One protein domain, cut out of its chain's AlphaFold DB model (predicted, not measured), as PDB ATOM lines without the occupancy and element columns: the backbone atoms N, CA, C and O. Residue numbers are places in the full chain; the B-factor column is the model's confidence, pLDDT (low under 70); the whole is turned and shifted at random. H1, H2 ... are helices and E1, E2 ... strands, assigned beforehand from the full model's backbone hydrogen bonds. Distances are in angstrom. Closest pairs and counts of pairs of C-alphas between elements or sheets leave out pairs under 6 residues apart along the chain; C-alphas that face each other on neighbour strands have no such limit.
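What this domain is: This is residues 25 to 169 of the 192 residues of the protein "EXPERA domain-containing protein" of Verticillium dahliae (UniProt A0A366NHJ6). Two long helices, H2 and H5, lie side by side, running opposite ways, and make the core of a rod. Near one end H1 packs on H2 and short H6 folds back on H5; at the other, H3 crosses H2 in a loop-rich head with H4 and the small strand hairpin E1 and E2. The printed part has 145 residues, with six named helices and two named strands in the order H1 H2 E1 E2 H3 H4 H5 H6; the sheet is antiparallel, the class mostly helix. The whole is loose, with a radius of gyration of the C-alphas of 18.8 A and spans of 62 by 26 by 22 A.

Where its parts are: H1, residues 25 to 38, begins at C-alpha 25 (147.013, 126.565, 82.741) and is 19.9 A long. H2, residues 45 to 74, is 42.0 A long and ends at C-alpha 74 (145.085, 117.826, 57.149). E1 is residues 76 to 78 and E2 residues 101 to 103. H3 is residues 112 to 121 and H4 residues 125 to 128. H5, residues 132 to 158, is 38.1 A long. H6, residues 163 to 169, ends at C-alpha 169 (141.770, 147.674, 67.803).

How they stand to each other: H2 is the hub. It touches H5 at a shallow tilt of 31 degrees, opposite ways; the closest C-alphas, of Ala 58 and Gly 146, are 4.4 A apart. With residues 48 to 60 alone it touches H1 at a steep tilt of 49 degrees, closest at the C-alphas of Ala 31 and Phe 56, 5.2 A. With residues 64 to 71 alone it touches H3, about perpendicular at 84 degrees, closest at the C-alphas of Ser 67 and Phe 113, 6.4 A. H3 touches H4, with the C-alphas of Ala 121 and Trp 127 closest at 4.9 A. H5 and H6 form a helical hairpin, closest at the C-alphas of Leu 155 and Val 163, 5.6 A. In the hairpin of E1 and E2, N 77 and O 102 are 3.0 A apart, within hydrogen-bond range. Every O i to N i+4 pair is within range in H1, H3 and H6, 24 of 26 in H2 and 21 of 23 in H5; H4 is too short for such a pair.

The domain as a whole: The C-alphas farthest apart, of Ala 42 and Ala 80, are 61.9 A apart. The printed part has no cut; the link from E1 to E2, 22 residues, is long. No printed residue is under 70 in pLDDT.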
ATOM      1  N   VAL A  25     146.225 126.056  81.603       93.00
ATOM      2  CA  VAL A  25     147.013 126.565  82.741       93.00
ATOM      3  C   VAL A  25     148.497 126.687  82.386       93.00
ATOM      4  O   VAL A  25     149.141 127.664  82.774       93.00
ATOM      5  N   VAL A  26     149.048 125.736  81.628       93.81
ATOM      6  CA  VAL A  26     150.434 125.795  81.145       93.81
ATOM      7  C   VAL A  26     150.636 126.986  80.211       93.81
ATOM      8  O   VAL A  26     151.611 127.717  80.391       93.81
ATOM      9  N   LEU A  27     149.720 127.246  79.274       94.25
ATOM     10  CA  LEU A  27     149.799 128.418  78.391       94.25
ATOM     11  C   LEU A  27     149.790 129.727  79.196       94.25
ATOM     12  O   LEU A  27     150.626 130.606  78.963       94.25
ATOM     13  N   LEU A  28     148.932 129.835  80.215       95.19
ATOM     14  CA  LEU A  28     148.919 130.996  81.110       95.19
ATOM     15  C   LEU A  28     150.231 131.122  81.903       95.19
ATOM     16  O   LEU A  28     150.792 132.216  82.028       95.19
ATOM     17  N   ALA A  29     150.761 130.012  82.415       95.62
ATOM     18  CA  ALA A  29     152.038 129.999  83.122       95.62
ATOM     19  C   ALA A  29     153.198 130.442  82.212       95.62
ATOM     20  O   ALA A  29     154.070 131.194  82.658       95.62
ATOM     21  N   VAL A  30     153.190 130.042  80.935       96.12
ATOM     22  CA  VAL A  30     154.149 130.506  79.923       96.12
ATOM     23  C   VAL A  30     154.014 132.013  79.710       96.12
ATOM     24  O   VAL A  30     155.025 132.713  79.792       96.12
ATOM     25  N   ALA A  31     152.801 132.544  79.535       95.25
ATOM     26  CA  ALA A  31     152.573 133.985  79.384       95.25
ATOM     27  C   ALA A  31     153.102 134.790  80.591       95.25
ATOM     28  O   ALA A  31     153.800 135.800  80.433       95.25
ATOM     29  N   ILE A  32     152.864 134.301  81.813       95.00
ATOM     30  CA  ILE A  32     153.405 134.891  83.046       95.00
ATOM     31  C   ILE A  32     154.938 134.815  83.066       95.00
ATOM     32  O   ILE A  32     155.604 135.802  83.395       95.00
ATOM     33  N   ALA A  33     155.522 133.671  82.709       95.69
ATOM     34  CA  ALA A  33     156.971 133.496  82.673       95.69
ATOM     35  C   ALA A  33     157.635 134.441  81.658       95.69
ATOM     36  O   ALA A  33     158.650 135.070  81.979       95.69
ATOM     37  N   VAL A  34     157.044 134.598  80.470       94.69
ATOM     38  CA  VAL A  34     157.503 135.542  79.441       94.69
ATOM     39  C   VAL A  34     157.405 136.977  79.954       94.69
ATOM     40  O   VAL A  34     158.391 137.708  79.880       94.69
ATOM     41  N   SER A  35     156.284 137.363  80.571       94.75
ATOM     42  CA  SER A  35     156.113 138.690  81.183       94.75
ATOM     43  C   SER A  35     157.213 139.004  82.201       94.75
ATOM     44  O   SER A  35     157.809 140.083  82.176       94.75
ATOM     45  N   ARG A  36     157.558 138.040  83.064       92.62
ATOM     46  CA  ARG A  36     158.622 138.198  84.070       92.62
ATOM     47  C   ARG A  36     160.022 138.308  83.464       92.62
ATOM     48  O   ARG A  36     160.876 138.934  84.085       92.62
ATOM     49  N   ARG A  37     160.268 137.697  82.301       93.62
ATOM     50  CA  ARG A  37     161.570 137.751  81.614       93.62
ATOM     51  C   ARG A  37     161.734 138.983  80.729       93.62
ATOM     52  O   ARG A  37     162.829 139.526  80.665       93.62
ATOM     53  N   VAL A  38     160.674 139.395  80.037       93.62
ATOM     54  CA  VAL A  38     160.732 140.447  79.012       93.62
ATOM     55  C   VAL A  38     160.468 141.832  79.603       93.62
ATOM     56  O   VAL A  38     161.101 142.804  79.195       93.62
ATOM     57  N   LEU A  39     159.553 141.957  80.571       92.56
ATOM     58  CA  LEU A  39     159.192 143.266  81.112       92.56
ATOM     59  C   LEU A  39     160.156 143.732  82.200       92.56
ATOM     60  O   LEU A  39     160.368 143.067  83.214       92.56
ATOM     61  N   HIS A  40     160.637 144.965  82.045       89.00
ATOM     62  CA  HIS A  40     161.456 145.644  83.045       89.00
ATOM     63  C   HIS A  40     160.761 145.687  84.427       89.00
ATOM     64  O   HIS A  40     159.564 145.976  84.485       89.00
ATOM     65  N   PRO A  41     161.473 145.492  85.561       87.69
ATOM     66  CA  PRO A  41     160.902 145.497  86.918       87.69
ATOM     67  C   PRO A  41     159.993 146.698  87.228       87.69
ATOM     68  O   PRO A  41     158.899 146.523  87.754       87.69
ATOM     69  N   ALA A  42     160.394 147.895  86.797       89.56
ATOM     70  CA  ALA A  42     159.632 149.138  86.965       89.56
ATOM     71  C   ALA A  42     158.366 149.289  86.085       89.56
ATOM     72  O   ALA A  42     157.710 150.326  86.151       89.56
ATOM     73  N   THR A  43     158.027 148.326  85.220       90.56
ATOM     74  CA  THR A  43     156.781 148.383  84.434       90.56
ATOM     75  C   THR A  43     155.565 148.294  85.359       90.56
ATOM     76  O   THR A  43     155.531 147.446  86.255       90.56
ATOM     77  N   SER A  44     154.571 149.163  85.132       93.00
ATOM     78  CA  SER A  44     153.367 149.249  85.966       93.00
ATOM     79  C   SER A  44     152.576 147.938  85.979       93.00
ATOM     80  O   SER A  44     152.606 147.162  85.020       93.00
ATOM     81  N   ALA A  45     151.834 147.700  87.064       92.94
ATOM     82  CA  ALA A  45     151.006 146.504  87.212       92.94
ATOM     83  C   ALA A  45     149.982 146.364  86.072       92.94
ATOM     84  O   ALA A  45     149.829 145.277  85.524       92.94
ATOM     85  N   THR A  46     149.360 147.469  85.648       93.38
ATOM     86  CA  THR A  46     148.401 147.486  84.534       93.38
ATOM     87  C   THR A  46     149.021 146.967  83.240       93.38
ATOM     88  O   THR A  46     148.491 146.038  82.642       93.38
ATOM     89  N   TYR A  47     150.181 147.493  82.830       92.12
ATOM     90  CA  TYR A  47     150.840 147.034  81.603       92.12
ATOM     91  C   TYR A  47     151.352 145.595  81.712       92.12
ATOM     92  O   TYR A  47     151.419 144.899  80.704       92.12
ATOM     93  N   ARG A  48     151.678 145.115  82.918       94.00
ATOM     94  CA  ARG A  48     152.022 143.701  83.132       94.00
ATOM     95  C   ARG A  48     150.828 142.782  82.924       94.00
ATOM     96  O   ARG A  48     150.990 141.757  82.275       94.00
ATOM     97  N   VAL A  49     149.663 143.144  83.463       95.62
ATOM     98  CA  VAL A  49     148.423 142.379  83.267       95.62
ATOM     99  C   VAL A  49     148.034 142.390  81.792       95.62
ATOM    100  O   VAL A  49     147.810 141.323  81.235       95.62
ATOM    101  N   LEU A  50     148.061 143.557  81.140       95.06
ATOM    102  CA  LEU A  50     147.780 143.671  79.705       95.06
ATOM    103  C   LEU A  50     148.752 142.837  78.868       95.06
ATOM    104  O   LEU A  50     148.323 142.153  77.949       95.06
ATOM    105  N   PHE A  51     150.044 142.833  79.195       96.31
ATOM    106  CA  PHE A  51     151.004 141.972  78.508       96.31
ATOM    107  C   PHE A  51     150.674 140.491  78.694       96.31
ATOM    108  O   PHE A  51     150.708 139.746  77.728       96.31
ATOM    109  N   ILE A  52     150.378 140.051  79.922       96.38
ATOM    110  CA  ILE A  52     150.059 138.640  80.192       96.38
ATOM    111  C   ILE A  52     148.791 138.233  79.443       96.38
ATOM    112  O   ILE A  52     148.785 137.158  78.857       96.38
ATOM    113  N   TRP A  53     147.772 139.097  79.427       95.75
ATOM    114  CA  TRP A  53     146.541 138.895  78.664       95.75
ATOM    115  C   TRP A  53     146.840 138.653  77.183       95.75
ATOM    116  O   TRP A  53     146.569 137.570  76.690       95.75
ATOM    117  N   HIS A  54     147.498 139.600  76.508       96.44
ATOM    118  CA  HIS A  54     147.773 139.490  75.070       96.44
ATOM    119  C   HIS A  54     148.791 138.384  74.745       96.44
ATOM    120  O   HIS A  54     148.763 137.798  73.670       96.44
ATOM    121  N   ALA A  55     149.713 138.074  75.660       96.75
ATOM    122  CA  ALA A  55     150.638 136.960  75.476       96.75
ATOM    123  C   ALA A  55     149.915 135.613  75.589       96.75
ATOM    124  O   ALA A  55     150.242 134.693  74.849       96.75
ATOM    125  N   PHE A  56     148.963 135.487  76.513       96.56
ATOM    126  CA  PHE A  56     148.124 134.301  76.635       96.56
ATOM    127  C   PHE A  56     147.192 134.164  75.426       96.56
ATOM    128  O   PHE A  56     147.154 133.099  74.825       96.56
ATOM    129  N   ASP A  57     146.550 135.253  75.024       95.00
ATOM    130  CA  ASP A  57     145.702 135.347  73.837       95.00
ATOM    131  C   ASP A  57     146.434 134.906  72.551       95.00
ATOM    132  O   ASP A  57     146.022 133.962  71.880       95.00
ATOM    133  N   ALA A  58     147.639 135.434  72.303       96.06
ATOM    134  CA  ALA A  58     148.486 134.984  71.195       96.06
ATOM    135  C   ALA A  58     148.800 133.476  71.237       96.06
ATOM    136  O   ALA A  58     148.900 132.827  70.194       96.06
ATOM    137  N   LEU A  59     148.994 132.905  72.432       95.75
ATOM    138  CA  LEU A  59     149.233 131.469  72.583       95.75
ATOM    139  C   LEU A  59     147.973 130.655  72.271       95.75
ATOM    140  O   LEU A  59     148.095 129.591  71.668       95.75
ATOM    141  N   ILE A  60     146.789 131.133  72.652       94.81
ATOM    142  CA  ILE A  60     145.519 130.476  72.324       94.81
ATOM    143  C   ILE A  60     145.319 130.450  70.809       94.81
ATOM    144  O   ILE A  60     145.155 129.359  70.257       94.81
ATOM    145  N   HIS A  61     145.480 131.592  70.137       94.75
ATOM    146  CA  HIS A  61     145.402 131.676  68.680       94.75
ATOM    147  C   HIS A  61     146.382 130.704  68.003       94.75
ATOM    148  O   HIS A  61     146.006 129.869  67.186       94.75
ATOM    149  N   PHE A  62     147.666 130.718  68.366       95.69
ATOM    150  CA  PHE A  62     148.629 129.870  67.653       95.69
ATOM    151  C   PHE A  62     148.538 128.379  67.981       95.69
ATOM    152  O   PHE A  62     148.761 127.559  67.089       95.69
ATOM    153  N   PHE A  63     148.267 128.010  69.234       94.56
ATOM    154  CA  PHE A  63     148.297 126.605  69.647       94.56
ATOM    155  C   PHE A  63     146.931 125.947  69.590       94.56
ATOM    156  O   PHE A  63     146.826 124.851  69.045       94.56
ATOM    157  N   LEU A  64     145.897 126.577  70.147       93.06
ATOM    158  CA  LEU A  64     144.568 125.987  70.120       93.06
ATOM    159  C   LEU A  64     143.975 126.179  68.729       93.06
ATOM    160  O   LEU A  64     143.851 125.197  68.000       93.06
ATOM    161  N   GLU A  65     143.664 127.403  68.322       94.06
ATOM    162  CA  GLU A  65     142.968 127.660  67.051       94.06
ATOM    163  C   GLU A  65     143.787 127.184  65.841       94.06
ATOM    164  O   GLU A  65     143.273 126.537  64.926       94.06
ATOM    165  N   GLY A  66     145.110 127.366  65.888       94.44
ATOM    166  CA  GLY A  66     146.024 126.798  64.896       94.44
ATOM    167  C   GLY A  66     145.946 125.267  64.791       94.44
ATOM    168  O   GLY A  66     146.010 124.724  63.685       94.44
ATOM    169  N   SER A  67     145.764 124.552  65.910       95.19
ATOM    170  CA  SER A  67     145.572 123.093  65.886       95.19
ATOM    171  C   SER A  67     144.208 122.688  65.321       95.19
ATOM    172  O   SER A  67     144.131 121.690  64.602       95.19
ATOM    173  N   PHE A  68     143.153 123.474  65.568       95.38
ATOM    174  CA  PHE A  68     141.846 123.259  64.946       95.38
ATOM    175  C   PHE A  68     141.952 123.371  63.424       95.38
ATOM    176  O   PHE A  68     141.626 122.418  62.712       95.38
ATOM    177  N   LEU A  69     142.520 124.478  62.928       96.06
ATOM    178  CA  LEU A  69     142.751 124.677  61.497       96.06
ATOM    179  C   LEU A  69     143.580 123.539  60.897       96.06
ATOM    180  O   LEU A  69     143.250 123.027  59.826       96.06
ATOM    181  N   TYR A  70     144.631 123.096  61.593       96.56
ATOM    182  CA  TYR A  70     145.424 121.954  61.149       96.56
ATOM    183  C   TYR A  70     144.554 120.703  60.940       96.56
ATOM    184  O   TYR A  70     144.655 120.046  59.902       96.56
ATOM    185  N   HIS A  71     143.662 120.384  61.878       95.81
ATOM    186  CA  HIS A  71     142.760 119.244  61.729       95.81
ATOM    187  C   HIS A  71     141.733 119.442  60.606       95.81
ATOM    188  O   HIS A  71     141.473 118.492  59.865       95.81
ATOM    189  N   CYS A  72     141.220 120.657  60.399       94.81
ATOM    190  CA  CYS A  72     140.318 120.953  59.282       94.81
ATOM    191  C   CYS A  72     140.980 120.761  57.911       94.81
ATOM    192  O   CYS A  72     140.316 120.296  56.992       94.81
ATOM    193  N   PHE A  73     142.273 121.064  57.764       94.75
ATOM    194  CA  PHE A  73     142.960 120.953  56.470       94.75
ATOM    195  C   PHE A  73     143.657 119.608  56.234       94.75
ATOM    196  O   PHE A  73     143.755 119.165  55.088       94.75
ATOM    197  N   PHE A  74     144.161 118.959  57.288       95.12
ATOM    198  CA  PHE A  74     145.085 117.826  57.149       95.12
ATOM    199  C   PHE A  74     144.582 116.511  57.746       95.12
ATOM    200  O   PHE A  74     145.117 115.461  57.391       95.12
ATOM    201  N   SER A  75     143.580 116.529  58.630       94.69
ATOM    202  CA  SER A  75     143.024 115.300  59.213       94.69
ATOM    203  C   SER A  75     141.764 114.890  58.473       94.69
ATOM    204  O   SER A  75     140.816 115.669  58.385       94.69
ATOM    205  N   TYR A  76     141.765 113.675  57.927       94.12
ATOM    206  CA  TYR A  76     140.634 113.141  57.183       94.12
ATOM    207  C   TYR A  76     140.457 111.635  57.388       94.12
ATOM    208  O   TYR A  76     141.429 110.904  57.574       94.12
ATOM    209  N   ILE A  77     139.210 111.177  57.290       93.06
ATOM    210  CA  ILE A  77     138.827 109.758  57.222       93.06
ATOM    211  C   ILE A  77     138.073 109.542  55.907       93.06
ATOM    212  O   ILE A  77     137.310 110.415  55.480       93.06
ATOM    213  N   SER A  78     138.291 108.410  55.231       92.44
ATOM    214  CA  SER A  78     137.520 108.086  54.028       92.44
ATOM    215  C   SER A  78     136.080 107.751  54.395       92.44
ATOM    216  O   SER A  78     135.836 106.978  55.316       92.44
ATOM    217  N   VAL A  79     135.121 108.265  53.627       88.88
ATOM    218  CA  VAL A  79     133.691 107.956  53.794       88.88
ATOM    219  C   VAL A  79     133.427 106.446  53.710       88.88
ATOM    220  O   VAL A  79     132.510 105.953  54.358       88.88
ATOM    221  N   ALA A  80     134.247 105.702  52.962       88.94
ATOM    222  CA  ALA A  80     134.140 104.247  52.851       88.94
ATOM    223  C   ALA A  80     134.466 103.501  54.160       88.94
ATOM    224  O   ALA A  80     133.970 102.395  54.362       88.94
ATOM    225  N   ASP A  81     135.268 104.107  55.039       87.25
ATOM    226  CA  ASP A  81     135.723 103.504  56.297       87.25
ATOM    227  C   ASP A  81     134.824 103.884  57.487       87.25
ATOM    228  O   ASP A  81     135.000 103.384  58.600       87.25
ATOM    229  N   VAL A  82     133.850 104.776  57.273       86.44
ATOM    230  CA  VAL A  82     132.957 105.268  58.325       86.44
ATOM    231  C   VAL A  82     131.724 104.373  58.428       86.44
ATOM    232  O   VAL A  82     130.911 104.290  57.512       86.44
ATOM    233  N   VAL A  83     131.561 103.735  59.590       82.75
ATOM    234  CA  VAL A  83     130.427 102.838  59.883       82.75
ATOM    235  C   VAL A  83     129.107 103.605  60.006       82.75
ATOM    236  O   VAL A  83     128.081 103.140  59.515       82.75
ATOM    237  N   ASP A  84     129.133 104.779  60.643       85.94
ATOM    238  CA  ASP A  84     127.970 105.653  60.814       85.94
ATOM    239  C   ASP A  84     128.330 107.103  60.472       85.94
ATOM    240  O   ASP A  84     128.852 107.858  61.292       85.94
ATOM    241  N   ILE A  85     128.062 107.490  59.225       82.56
ATOM    242  CA  ILE A  85     128.325 108.846  58.722       82.56
ATOM    243  C   ILE A  85     127.394 109.868  59.394       82.56
ATOM    244  O   ILE A  85     127.763 111.033  59.518       82.56
ATOM    245  N   GLY A  86     126.211 109.447  59.858       82.38
ATOM    246  CA  GLY A  86     125.238 110.328  60.506       82.38
ATOM    247  C   GLY A  86     125.680 110.818  61.886       82.38
ATOM    248  O   GLY A  86     125.184 111.841  62.355       82.38
ATOM    249  N   ALA A  87     126.630 110.121  62.515       84.81
ATOM    250  CA  ALA A  87     127.223 110.516  63.788       84.81
ATOM    251  C   ALA A  87     128.309 111.602  63.650       84.81
ATOM    252  O   ALA A  87     128.673 112.225  64.648       84.81
ATOM    253  N   LEU A  88     128.831 111.836  62.440       88.06
ATOM    254  CA  LEU A  88     129.895 112.806  62.180       88.06
ATOM    255  C   LEU A  88     129.331 114.165  61.751       88.06
ATOM    256  O   LEU A  88     128.299 114.257  61.084       88.06
ATOM    257  N   HIS A  89     130.050 115.241  62.074       88.88
ATOM    258  CA  HIS A  89     129.750 116.558  61.529       88.88
ATOM    259  C   HIS A  89     129.979 116.556  60.009       88.88
ATOM    260  O   HIS A  89     131.039 116.106  59.550       88.88
ATOM    261  N   PRO A  90     129.032 117.067  59.204       87.81
ATOM    262  CA  PRO A  90     129.168 117.059  57.756       87.81
ATOM    263  C   PRO A  90     130.359 117.911  57.308       87.81
ATOM    264  O   PRO A  90     130.633 118.982  57.850       87.81
ATOM    265  N   THR A  91     131.069 117.428  56.291       90.38
ATOM    266  CA  THR A  91     132.077 118.215  55.572       90.38
ATOM    267  C   THR A  91     131.404 118.925  54.388       90.38
ATOM    268  O   THR A  91     130.566 118.309  53.722       90.38
ATOM    269  N   PRO A  92     131.742 120.196  54.100       90.56
ATOM    270  CA  PRO A  92     131.227 120.915  52.940       90.56
ATOM    271  C   PRO A  92     131.438 120.151  51.626       90.56
ATOM    272  O   PRO A  92     132.437 119.456  51.439       90.56
ATOM    273  N   TYR A  93     130.507 120.303  50.683       88.06
ATOM    274  CA  TYR A  93     130.617 119.648  49.380       88.06
ATOM    275  C   TYR A  93     131.881 120.101  48.636       88.06
ATOM    276  O   TYR A  93     132.135 121.300  48.512       88.06
ATOM    277  N   ASN A  94     132.637 119.140  48.096       90.69
ATOM    278  CA  ASN A  94     133.885 119.375  47.361       90.69
ATOM    279  C   ASN A  94     134.949 120.144  48.174       90.69
ATOM    280  O   ASN A  94     135.736 120.921  47.622       90.69
ATOM    281  N   TYR A  95     134.968 119.950  49.494       91.00
ATOM    282  CA  TYR A  95     135.973 120.548  50.363       91.00
ATOM    283  C   TYR A  95     137.377 120.060  49.971       91.00
ATOM    284  O   TYR A  95     137.624 118.863  49.842       91.00
ATOM    285  N   LEU A  96     138.286 121.007  49.706       92.06
ATOM    286  CA  LEU A  96     139.647 120.757  49.201       92.06
ATOM    287  C   LEU A  96     139.717 119.901  47.917       92.06
ATOM    288  O   LEU A  96     140.741 119.281  47.643       92.06
ATOM    289  N   GLY A  97     138.652 119.881  47.107       91.50
ATOM    290  CA  GLY A  97     138.603 119.088  45.873       91.50
ATOM    291  C   GLY A  97     138.272 117.607  46.081       91.50
ATOM    292  O   GLY A  97     138.438 116.813  45.154       91.50
ATOM    293  N   HIS A  98     137.823 117.231  47.282       91.31
ATOM    294  CA  HIS A  98     137.482 115.862  47.649       91.31
ATOM    295  C   HIS A  98     136.001 115.730  48.018       91.31
ATOM    296  O   HIS A  98     135.398 116.624  48.612       91.31
ATOM    297  N   THR A  99     135.409 114.589  47.666       90.50
ATOM    298  CA  THR A  99     134.023 114.216  48.013       90.50
ATOM    299  C   THR A  99     133.941 112.862  48.721       90.50
ATOM    300  O   THR A  99     132.873 112.451  49.159       90.50
ATOM    301  N   ASP A 100     135.075 112.176  48.853       91.44
ATOM    302  CA  ASP A 100     135.240 110.832  49.406       91.44
ATOM    303  C   ASP A 100     135.738 110.838  50.861       91.44
ATOM    304  O   ASP A 100     136.104 109.787  51.395       91.44
ATOM    305  N   ARG A 101     135.805 112.014  51.502       92.75
ATOM    306  CA  ARG A 101     136.489 112.221  52.785       92.75
ATOM    307  C   ARG A 101     135.717 113.134  53.721       92.75
ATOM    308  O   ARG A 101     135.059 114.076  53.283       92.75
ATOM    309  N   VAL A 102     135.880 112.874  55.011       92.38
ATOM    310  CA  VAL A 102     135.379 113.700  56.110       92.38
ATOM    311  C   VAL A 102     136.566 114.328  56.833       92.38
ATOM    312  O   VAL A 102     137.499 113.608  57.181       92.38
ATOM    313  N   TYR A 103     136.524 115.642  57.060       94.62
ATOM    314  CA  TYR A 103     137.607 116.430  57.663       94.62
ATOM    315  C   TYR A 103     137.249 116.960  59.059       94.62
ATOM    316  O   TYR A 103     136.073 116.998  59.435       94.62
ATOM    317  N   GLY A 104     138.263 117.419  59.798       94.31
ATOM    318  CA  GLY A 104     138.115 118.099  61.090       94.31
ATOM    319  C   GLY A 104     138.706 117.325  62.267       94.31
ATOM    320  O   GLY A 104     139.378 116.305  62.096       94.31
ATOM    321  N   ALA A 105     138.446 117.812  63.480       93.94
ATOM    322  CA  ALA A 105     138.921 117.194  64.719       93.94
ATOM    323  C   ALA A 105     138.422 115.747  64.884       93.94
ATOM    324  O   ALA A 105     139.178 114.879  65.313       93.94
ATOM    325  N   GLN A 106     137.202 115.450  64.430       93.69
ATOM    326  CA  GLN A 106     136.633 114.096  64.430       93.69
ATOM    327  C   GLN A 106     137.429 113.087  63.585       93.69
ATOM    328  O   GLN A 106     137.309 111.881  63.780       93.69
ATOM    329  N   ALA A 107     138.257 113.577  62.659       93.00
ATOM    330  CA  ALA A 107     139.151 112.771  61.839       93.00
ATOM    331  C   ALA A 107     140.584 112.679  62.399       93.00
ATOM    332  O   ALA A 107     141.454 112.074  61.773       93.00
ATOM    333  N   GLY A 108     140.856 113.290  63.555       89.75
ATOM    334  CA  GLY A 108     142.195 113.381  64.144       89.75
ATOM    335  C   GLY A 108     142.614 112.197  65.028       89.75
ATOM    336  O   GLY A 108     143.767 112.158  65.461       89.75
ATOM    337  N   GLY A 109     141.719 111.235  65.277       88.75
ATOM    338  CA  GLY A 109     142.013 110.003  66.022       88.75
ATOM    339  C   GLY A 109     142.538 110.256  67.440       88.75
ATOM    340  O   GLY A 109     141.968 111.042  68.191       88.75
ATOM    341  N   ASP A 110     143.654 109.608  67.792       88.06
ATOM    342  CA  ASP A 110     144.283 109.694  69.122       88.06
ATOM    343  C   ASP A 110     145.115 110.974  69.344       88.06
ATOM    344  O   ASP A 110     145.856 111.082  70.324       88.06
ATOM    345  N   ASN A 111     145.054 111.951  68.432       89.81
ATOM    346  CA  ASN A 111     145.771 113.210  68.612       89.81
ATOM    347  C   ASN A 111     145.175 114.004  69.800       89.81
ATOM    348  O   ASN A 111     143.975 114.279  69.794       89.81
ATOM    349  N   PRO A 112     145.986 114.456  70.778       88.44
ATOM    350  CA  PRO A 112     145.476 115.188  71.940       88.44
ATOM    351  C   PRO A 112     144.722 116.480  71.598       88.44
ATOM    352  O   PRO A 112     143.749 116.808  72.271       88.44
ATOM    353  N   PHE A 113     145.139 117.212  70.558       90.19
ATOM    354  CA  PHE A 113     144.433 118.417  70.110       90.19
ATOM    355  C   PHE A 113     143.107 118.071  69.434       90.19
ATOM    356  O   PHE A 113     142.114 118.752  69.665       90.19
ATOM    357  N   ALA A 114     143.055 116.982  68.664       90.94
ATOM    358  CA  ALA A 114     141.801 116.489  68.100       90.94
ATOM    359  C   ALA A 114     140.811 116.116  69.207       90.94
ATOM    360  O   ALA A 114     139.659 116.536  69.170       90.94
ATOM    361  N   GLN A 115     141.271 115.397  70.231       90.94
ATOM    362  CA  GLN A 115     140.446 115.033  71.381       90.94
ATOM    363  C   GLN A 115     139.979 116.270  72.165       90.94
ATOM    364  O   GLN A 115     138.805 116.353  72.521       90.94
ATOM    365  N   LEU A 116     140.856 117.258  72.376       91.31
ATOM    366  CA  LEU A 116     140.497 118.545  72.987       91.31
ATOM    367  C   LEU A 116     139.364 119.227  72.213       91.31
ATOM    368  O   LEU A 116     138.370 119.642  72.812       91.31
ATOM    369  N   TRP A 117     139.474 119.292  70.887       93.56
ATOM    370  CA  TRP A 117     138.435 119.878  70.043       93.56
ATOM    371  C   TRP A 117     137.155 119.053  70.011       93.56
ATOM    372  O   TRP A 117     136.078 119.633  69.964       93.56
ATOM    373  N   MET A 118     137.235 117.727  70.138       91.69
ATOM    374  CA  MET A 118     136.052 116.876  70.305       91.69
ATOM    375  C   MET A 118     135.344 117.114  71.644       91.69
ATOM    376  O   MET A 118     134.116 117.108  71.690       91.69
ATOM    377  N   VAL A 119     136.086 117.385  72.725       89.75
ATOM    378  CA  VAL A 119     135.489 117.808  74.003       89.75
ATOM    379  C   VAL A 119     134.806 119.163  73.850       89.75
ATOM    380  O   VAL A 119     133.673 119.324  74.303       89.75
ATOM    381  N   TYR A 120     135.460 120.116  73.183       87.31
ATOM    382  CA  TYR A 120     134.874 121.426  72.898       87.31
ATOM    383  C   TYR A 120     133.641 121.321  71.984       87.31
ATOM    384  O   TYR A 120     132.645 122.012  72.194       87.31
ATOM    385  N   ALA A 121     133.644 120.375  71.043       90.12
ATOM    386  CA  ALA A 121     132.542 120.147  70.121       90.12
ATOM    387  C   ALA A 121     131.257 119.633  70.791       90.12
ATOM    388  O   ALA A 121     130.176 119.712  70.204       90.12
ATOM    389  N   ASN A 122     131.342 119.156  72.037       86.88
ATOM    390  CA  ASN A 122     130.154 118.878  72.842       86.88
ATOM    391  C   ASN A 122     129.368 120.156  73.170       86.88
ATOM    392  O   ASN A 122     128.148 120.092  73.319       86.88
ATOM    393  N   ALA A 123     130.051 121.300  73.283       86.12
ATOM    394  CA  ALA A 123     129.421 122.605  73.461       86.12
ATOM    395  C   ALA A 123     128.981 123.208  72.117       86.12
ATOM    396  O   ALA A 123     127.887 123.764  72.033       86.12
ATOM    397  N   ASP A 124     129.791 123.053  71.065       88.25
ATOM    398  CA  ASP A 124     129.456 123.494  69.708       88.25
ATOM    399  C   ASP A 124     129.936 122.497  68.645       88.25
ATOM    400  O   ASP A 124     131.117 122.415  68.308       88.25
ATOM    401  N   LYS A 125     128.982 121.780  68.044       89.88
ATOM    402  CA  LYS A 125     129.249 120.699  67.085       89.88
ATOM    403  C   LYS A 125     130.048 121.139  65.857       89.88
ATOM    404  O   LYS A 125     130.684 120.282  65.243       89.88
ATOM    405  N   ARG A 126     130.045 122.430  65.498       90.62
ATOM    406  CA  ARG A 126     130.799 122.952  64.342       90.62
ATOM    407  C   ARG A 126     132.305 122.713  64.481       90.62
ATOM    408  O   ARG A 126     132.984 122.511  63.479       90.62
ATOM    409  N   TRP A 127     132.800 122.628  65.717       93.12
ATOM    410  CA  TRP A 127     134.209 122.388  66.036       93.12
ATOM    411  C   TRP A 127     134.647 120.923  65.894       93.12
ATOM    412  O   TRP A 127     135.842 120.631  65.922       93.12
ATOM    413  N   ALA A 128     133.712 119.985  65.695       93.31
ATOM    414  CA  ALA A 128     134.066 118.601  65.373       93.31
ATOM    415  C   ALA A 128     134.546 118.451  63.918       93.31
ATOM    416  O   ALA A 128     135.396 117.606  63.629       93.31
ATOM    417  N   GLY A 129     133.998 119.253  62.998       92.50
ATOM    418  CA  GLY A 129     134.191 119.120  61.553       92.50
ATOM    419  C   GLY A 129     134.859 120.328  60.897       92.50
ATOM    420  O   GLY A 129     135.370 121.230  61.552       92.50
ATOM    421  N   ALA A 130     134.865 120.341  59.564       92.69
ATOM    422  CA  ALA A 130     135.378 121.451  58.766       92.69
ATOM    423  C   ALA A 130     134.271 122.465  58.407       92.69
ATOM    424  O   ALA A 130     133.840 122.534  57.256       92.69
ATOM    425  N   ASP A 131     133.788 123.241  59.380       93.06
ATOM    426  CA  ASP A 131     132.807 124.308  59.127       93.06
ATOM    427  C   ASP A 131     133.462 125.535  58.468       93.06
ATOM    428  O   ASP A 131     134.430 126.087  58.983       93.06
ATOM    429  N   LEU A 132     132.948 125.987  57.317       91.06
ATOM    430  CA  LEU A 132     133.565 127.089  56.561       91.06
ATOM    431  C   LEU A 132     133.498 128.435  57.287       91.06
ATOM    432  O   LEU A 132     134.383 129.265  57.079       91.06
ATOM    433  N   GLY A 133     132.456 128.665  58.089       90.69
ATOM    434  CA  GLY A 133     132.307 129.891  58.866       90.69
ATOM    435  C   GLY A 133     133.362 129.952  59.960       90.69
ATOM    436  O   GLY A 133     134.142 130.905  59.992       90.69
ATOM    437  N   VAL A 134     133.450 128.883  60.756       91.31
ATOM    438  CA  VAL A 134     134.462 128.752  61.814       91.31
ATOM    439  C   VAL A 134     135.861 128.822  61.205       91.31
ATOM    440  O   VAL A 134     136.636 129.690  61.573       91.31
ATOM    441  N   ILE A 135     136.174 128.033  60.170       93.44
ATOM    442  CA  ILE A 135     137.496 128.071  59.514       93.44
ATOM    443  C   ILE A 135     137.860 129.477  59.015       93.44
ATOM    444  O   ILE A 135     139.012 129.888  59.133       93.44
ATOM    445  N   SER A 136     136.908 130.216  58.440       91.81
ATOM    446  CA  SER A 136     137.174 131.573  57.946       91.81
ATOM    447  C   SER A 136     137.501 132.541  59.083       91.81
ATOM    448  O   SER A 136     138.404 133.367  58.932       91.81
ATOM    449  N   LEU A 137     136.787 132.433  60.206       90.94
ATOM    450  CA  LEU A 137     137.042 133.233  61.398       90.94
ATOM    451  C   LEU A 137     138.382 132.856  62.037       90.94
ATOM    452  O   LEU A 137     139.209 133.733  62.267       90.94
ATOM    453  N   GLU A 138     138.644 131.562  62.199       92.38
ATOM    454  CA  GLU A 138     139.875 131.053  62.805       92.38
ATOM    455  C   GLU A 138     141.118 131.381  61.959       92.38
ATOM    456  O   GLU A 138     142.200 131.659  62.470       92.38
ATOM    457  N   LEU A 139     140.999 131.437  60.627       93.12
ATOM    458  CA  LEU A 139     142.080 131.955  59.781       93.12
ATOM    459  C   LEU A 139     142.378 133.431  60.085       93.12
ATOM    460  O   LEU A 139     143.544 133.838  60.087       93.12
ATOM    461  N   LEU A 140     141.345 134.238  60.334       91.62
ATOM    462  CA  LEU A 140     141.507 135.649  60.668       91.62
ATOM    463  C   LEU A 140     142.109 135.837  62.066       91.62
ATOM    464  O   LEU A 140     142.966 136.707  62.238       91.62
ATOM    465  N   THR A 141     141.713 135.038  63.052       92.69
ATOM    466  CA  THR A 141     142.264 135.114  64.410       92.69
ATOM    467  C   THR A 141     143.711 134.618  64.442       92.69
ATOM    468  O   THR A 141     144.595 135.340  64.904       92.69
ATOM    469  N   VAL A 142     144.017 133.478  63.815       94.69
ATOM    470  CA  VAL A 142     145.374 132.901  63.786       94.69
ATOM    471  C   VAL A 142     146.367 133.778  63.023       94.69
ATOM    472  O   VAL A 142     147.495 133.968  63.482       94.69
ATOM    473  N   PHE A 143     145.991 134.324  61.861       94.94
ATOM    474  CA  PHE A 143     146.907 135.123  61.030       94.94
ATOM    475  C   PHE A 143     146.783 136.639  61.228       94.94
ATOM    476  O   PHE A 143     147.657 137.383  60.778       94.94
ATOM    477  N   GLY A 144     145.732 137.107  61.899       93.25
ATOM    478  CA  GLY A 144     145.489 138.519  62.194       93.25
ATOM    479  C   GLY A 144     145.636 138.836  63.680       93.25
ATOM    480  O   GLY A 144     146.571 139.546  64.061       93.25
ATOM    481  N   ALA A 145     144.730 138.309  64.509       93.25
ATOM    482  CA  ALA A 145     144.675 138.609  65.944       93.25
ATOM    483  C   ALA A 145     145.922 138.115  66.695       93.25
ATOM    484  O   ALA A 145     146.588 138.920  67.342       93.25
ATOM    485  N   GLY A 146     146.350 136.863  66.503       94.62
ATOM    486  CA  GLY A 146     147.555 136.301  67.128       94.62
ATOM    487  C   GLY A 146     148.822 137.143  66.896       94.62
ATOM    488  O   GLY A 146     149.474 137.566  67.858       94.62
ATOM    489  N   PRO A 147     149.189 137.469  65.641       96.75
ATOM    490  CA  PRO A 147     150.320 138.350  65.355       96.75
ATOM    491  C   PRO A 147     150.146 139.762  65.921       96.75
ATOM    492  O   PRO A 147     151.125 140.360  66.385       96.75
ATOM    493  N   LEU A 148     148.922 140.298  65.922       95.19
ATOM    494  CA  LEU A 148     148.626 141.598  66.517       95.19
ATOM    495  C   LEU A 148     148.807 141.580  68.044       95.19
ATOM    496  O   LEU A 148     149.412 142.505  68.591       95.19
ATOM    497  N   ALA A 149     148.390 140.516  68.725       95.69
ATOM    498  CA  ALA A 149     148.577 140.320  70.157       95.69
ATOM    499  C   ALA A 149     150.072 140.239  70.525       95.69
ATOM    500  O   ALA A 149     150.533 140.902  71.465       95.69
ATOM    501  N   VAL A 150     150.885 139.538  69.720       96.75
ATOM    502  CA  VAL A 150     152.356 139.545  69.859       96.75
ATOM    503  C   VAL A 150     152.931 140.945  69.629       96.75
ATOM    504  O   VAL A 150     153.808 141.391  70.378       96.75
ATOM    505  N   TYR A 151     152.440 141.670  68.622       96.88
ATOM    506  CA  TYR A 151     152.881 143.037  68.354       96.88
ATOM    507  C   TYR A 151     152.541 143.983  69.514       96.88
ATOM    508  O   TYR A 151     153.385 144.788  69.913       96.88
ATOM    509  N   ILE A 152     151.367 143.848  70.131       95.62
ATOM    510  CA  ILE A 152     151.001 144.593  71.343       95.62
ATOM    511  C   ILE A 152     151.969 144.268  72.483       95.62
ATOM    512  O   ILE A 152     152.508 145.191  73.096       95.62
ATOM    513  N   CYS A 153     152.278 142.989  72.721       95.94
ATOM    514  CA  CYS A 153     153.275 142.586  73.719       95.94
ATOM    515  C   CYS A 153     154.638 143.254  73.469       95.94
ATOM    516  O   CYS A 153     155.264 143.775  74.399       95.94
ATOM    517  N   TYR A 154     155.075 143.306  72.209       96.12
ATOM    518  CA  TYR A 154     156.297 144.000  71.802       96.12
ATOM    519  C   TYR A 154     156.245 145.509  72.098       96.12
ATOM    520  O   TYR A 154     157.205 146.068  72.640       96.12
ATOM    521  N   LEU A 155     155.125 146.177  71.804       95.19
ATOM    522  CA  LEU A 155     154.941 147.601  72.098       95.19
ATOM    523  C   LEU A 155     154.933 147.892  73.605       95.19
ATOM    524  O   LEU A 155     155.544 148.877  74.030       95.19
ATOM    525  N   ILE A 156     154.313 147.026  74.416       93.75
ATOM    526  CA  ILE A 156     154.353 147.133  75.884       93.75
ATOM    527  C   ILE A 156     155.796 146.995  76.383       93.75
ATOM    528  O   ILE A 156     156.252 147.812  77.188       93.75
ATOM    529  N   ALA A 157     156.538 145.998  75.889       93.62
ATOM    530  CA  ALA A 157     157.930 145.775  76.277       93.62
ATOM    531  C   ALA A 157     158.827 146.979  75.946       93.62
ATOM    532  O   ALA A 157     159.712 147.332  76.728       93.62
ATOM    533  N   ARG A 158     158.550 147.657  74.825       94.19
ATOM    534  CA  ARG A 158     159.248 148.876  74.397       94.19
ATOM    535  C   ARG A 158     158.719 150.179  74.999       94.19
ATOM    536  O   ARG A 158     159.333 151.218  74.773       94.19
ATOM    537  N   ARG A 159     157.634 150.142  75.781       91.50
ATOM    538  CA  ARG A 159     156.972 151.327  76.367       91.50
ATOM    539  C   ARG A 159     156.541 152.357  75.318       91.50
ATOM    540  O   ARG A 159     156.644 153.563  75.532       91.50
ATOM    541  N   GLU A 160     156.061 151.871  74.179       92.56
ATOM    542  CA  GLU A 160     155.611 152.717  73.076       92.56
ATOM    543  C   GLU A 160     154.215 153.302  73.382       92.56
ATOM    544  O   GLU A 160     153.293 152.546  73.695       92.56
ATOM    545  N   PRO A 161     153.993 154.623  73.240       89.69
ATOM    546  CA  PRO A 161     152.722 155.260  73.607       89.69
ATOM    547  C   PRO A 161     151.549 154.843  72.705       89.69
ATOM    548  O   PRO A 161     150.393 154.891  73.117       89.69
ATOM    549  N   LYS A 162     151.843 154.380  71.483       92.50
ATOM    550  CA  LYS A 162     150.849 153.888  70.515       92.50
ATOM    551  C   LYS A 162     150.212 152.548  70.897       92.50
ATOM    552  O   LYS A 162     149.315 152.095  70.196       92.50
ATOM    553  N   VAL A 163     150.661 151.898  71.972       93.25
ATOM    554  CA  VAL A 163     150.151 150.582  72.380       93.25
ATOM    555  C   VAL A 163     148.650 150.589  72.672       93.25
ATOM    556  O   VAL A 163     147.947 149.676  72.259       93.25
ATOM    557  N   ASN A 164     148.141 151.657  73.293       92.12
ATOM    558  CA  ASN A 164     146.730 151.757  73.672       92.12
ATOM    559  C   ASN A 164     145.803 151.748  72.453       92.12
ATOM    560  O   ASN A 164     144.725 151.174  72.513       92.12
ATOM    561  N   PHE A 165     146.242 152.339  71.338       94.44
ATOM    562  CA  PHE A 165     145.496 152.286  70.084       94.44
ATOM    563  C   PHE A 165     145.326 150.838  69.607       94.44
ATOM    564  O   PHE A 165     144.218 150.420  69.300       94.44
ATOM    565  N   TRP A 166     146.407 150.053  69.612       94.19
ATOM    566  CA  TRP A 166     146.366 148.664  69.152       94.19
ATOM    567  C   TRP A 166     145.592 147.742  70.093       94.19
ATOM    568  O   TRP A 166     144.888 146.866  69.607       94.19
ATOM    569  N   ILE A 167     145.647 147.985  71.407       92.94
ATOM    570  CA  ILE A 167     144.808 147.275  72.387       92.94
ATOM    571  C   ILE A 167     143.316 147.503  72.094       92.94
ATOM    572  O   ILE A 167     142.530 146.567  72.139       92.94
ATOM    573  N   VAL A 168     142.910 148.732  71.757       92.38
ATOM    574  CA  VAL A 168     141.508 149.013  71.402       92.38
ATOM    575  C   VAL A 168     141.120 148.332  70.088       92.38
ATOM    576  O   VAL A 168     140.023 147.785  69.989       92.38
ATOM    577  N   VAL A 169     142.011 148.341  69.091       92.62
ATOM    578  CA  VAL A 169     141.770 147.674  67.803       92.62
ATOM    579  C   VAL A 169     141.571 146.171  67.994       92.62
ATOM    580  O   VAL A 169     140.575 145.646  67.500       92.62
TER     581      VAL A 169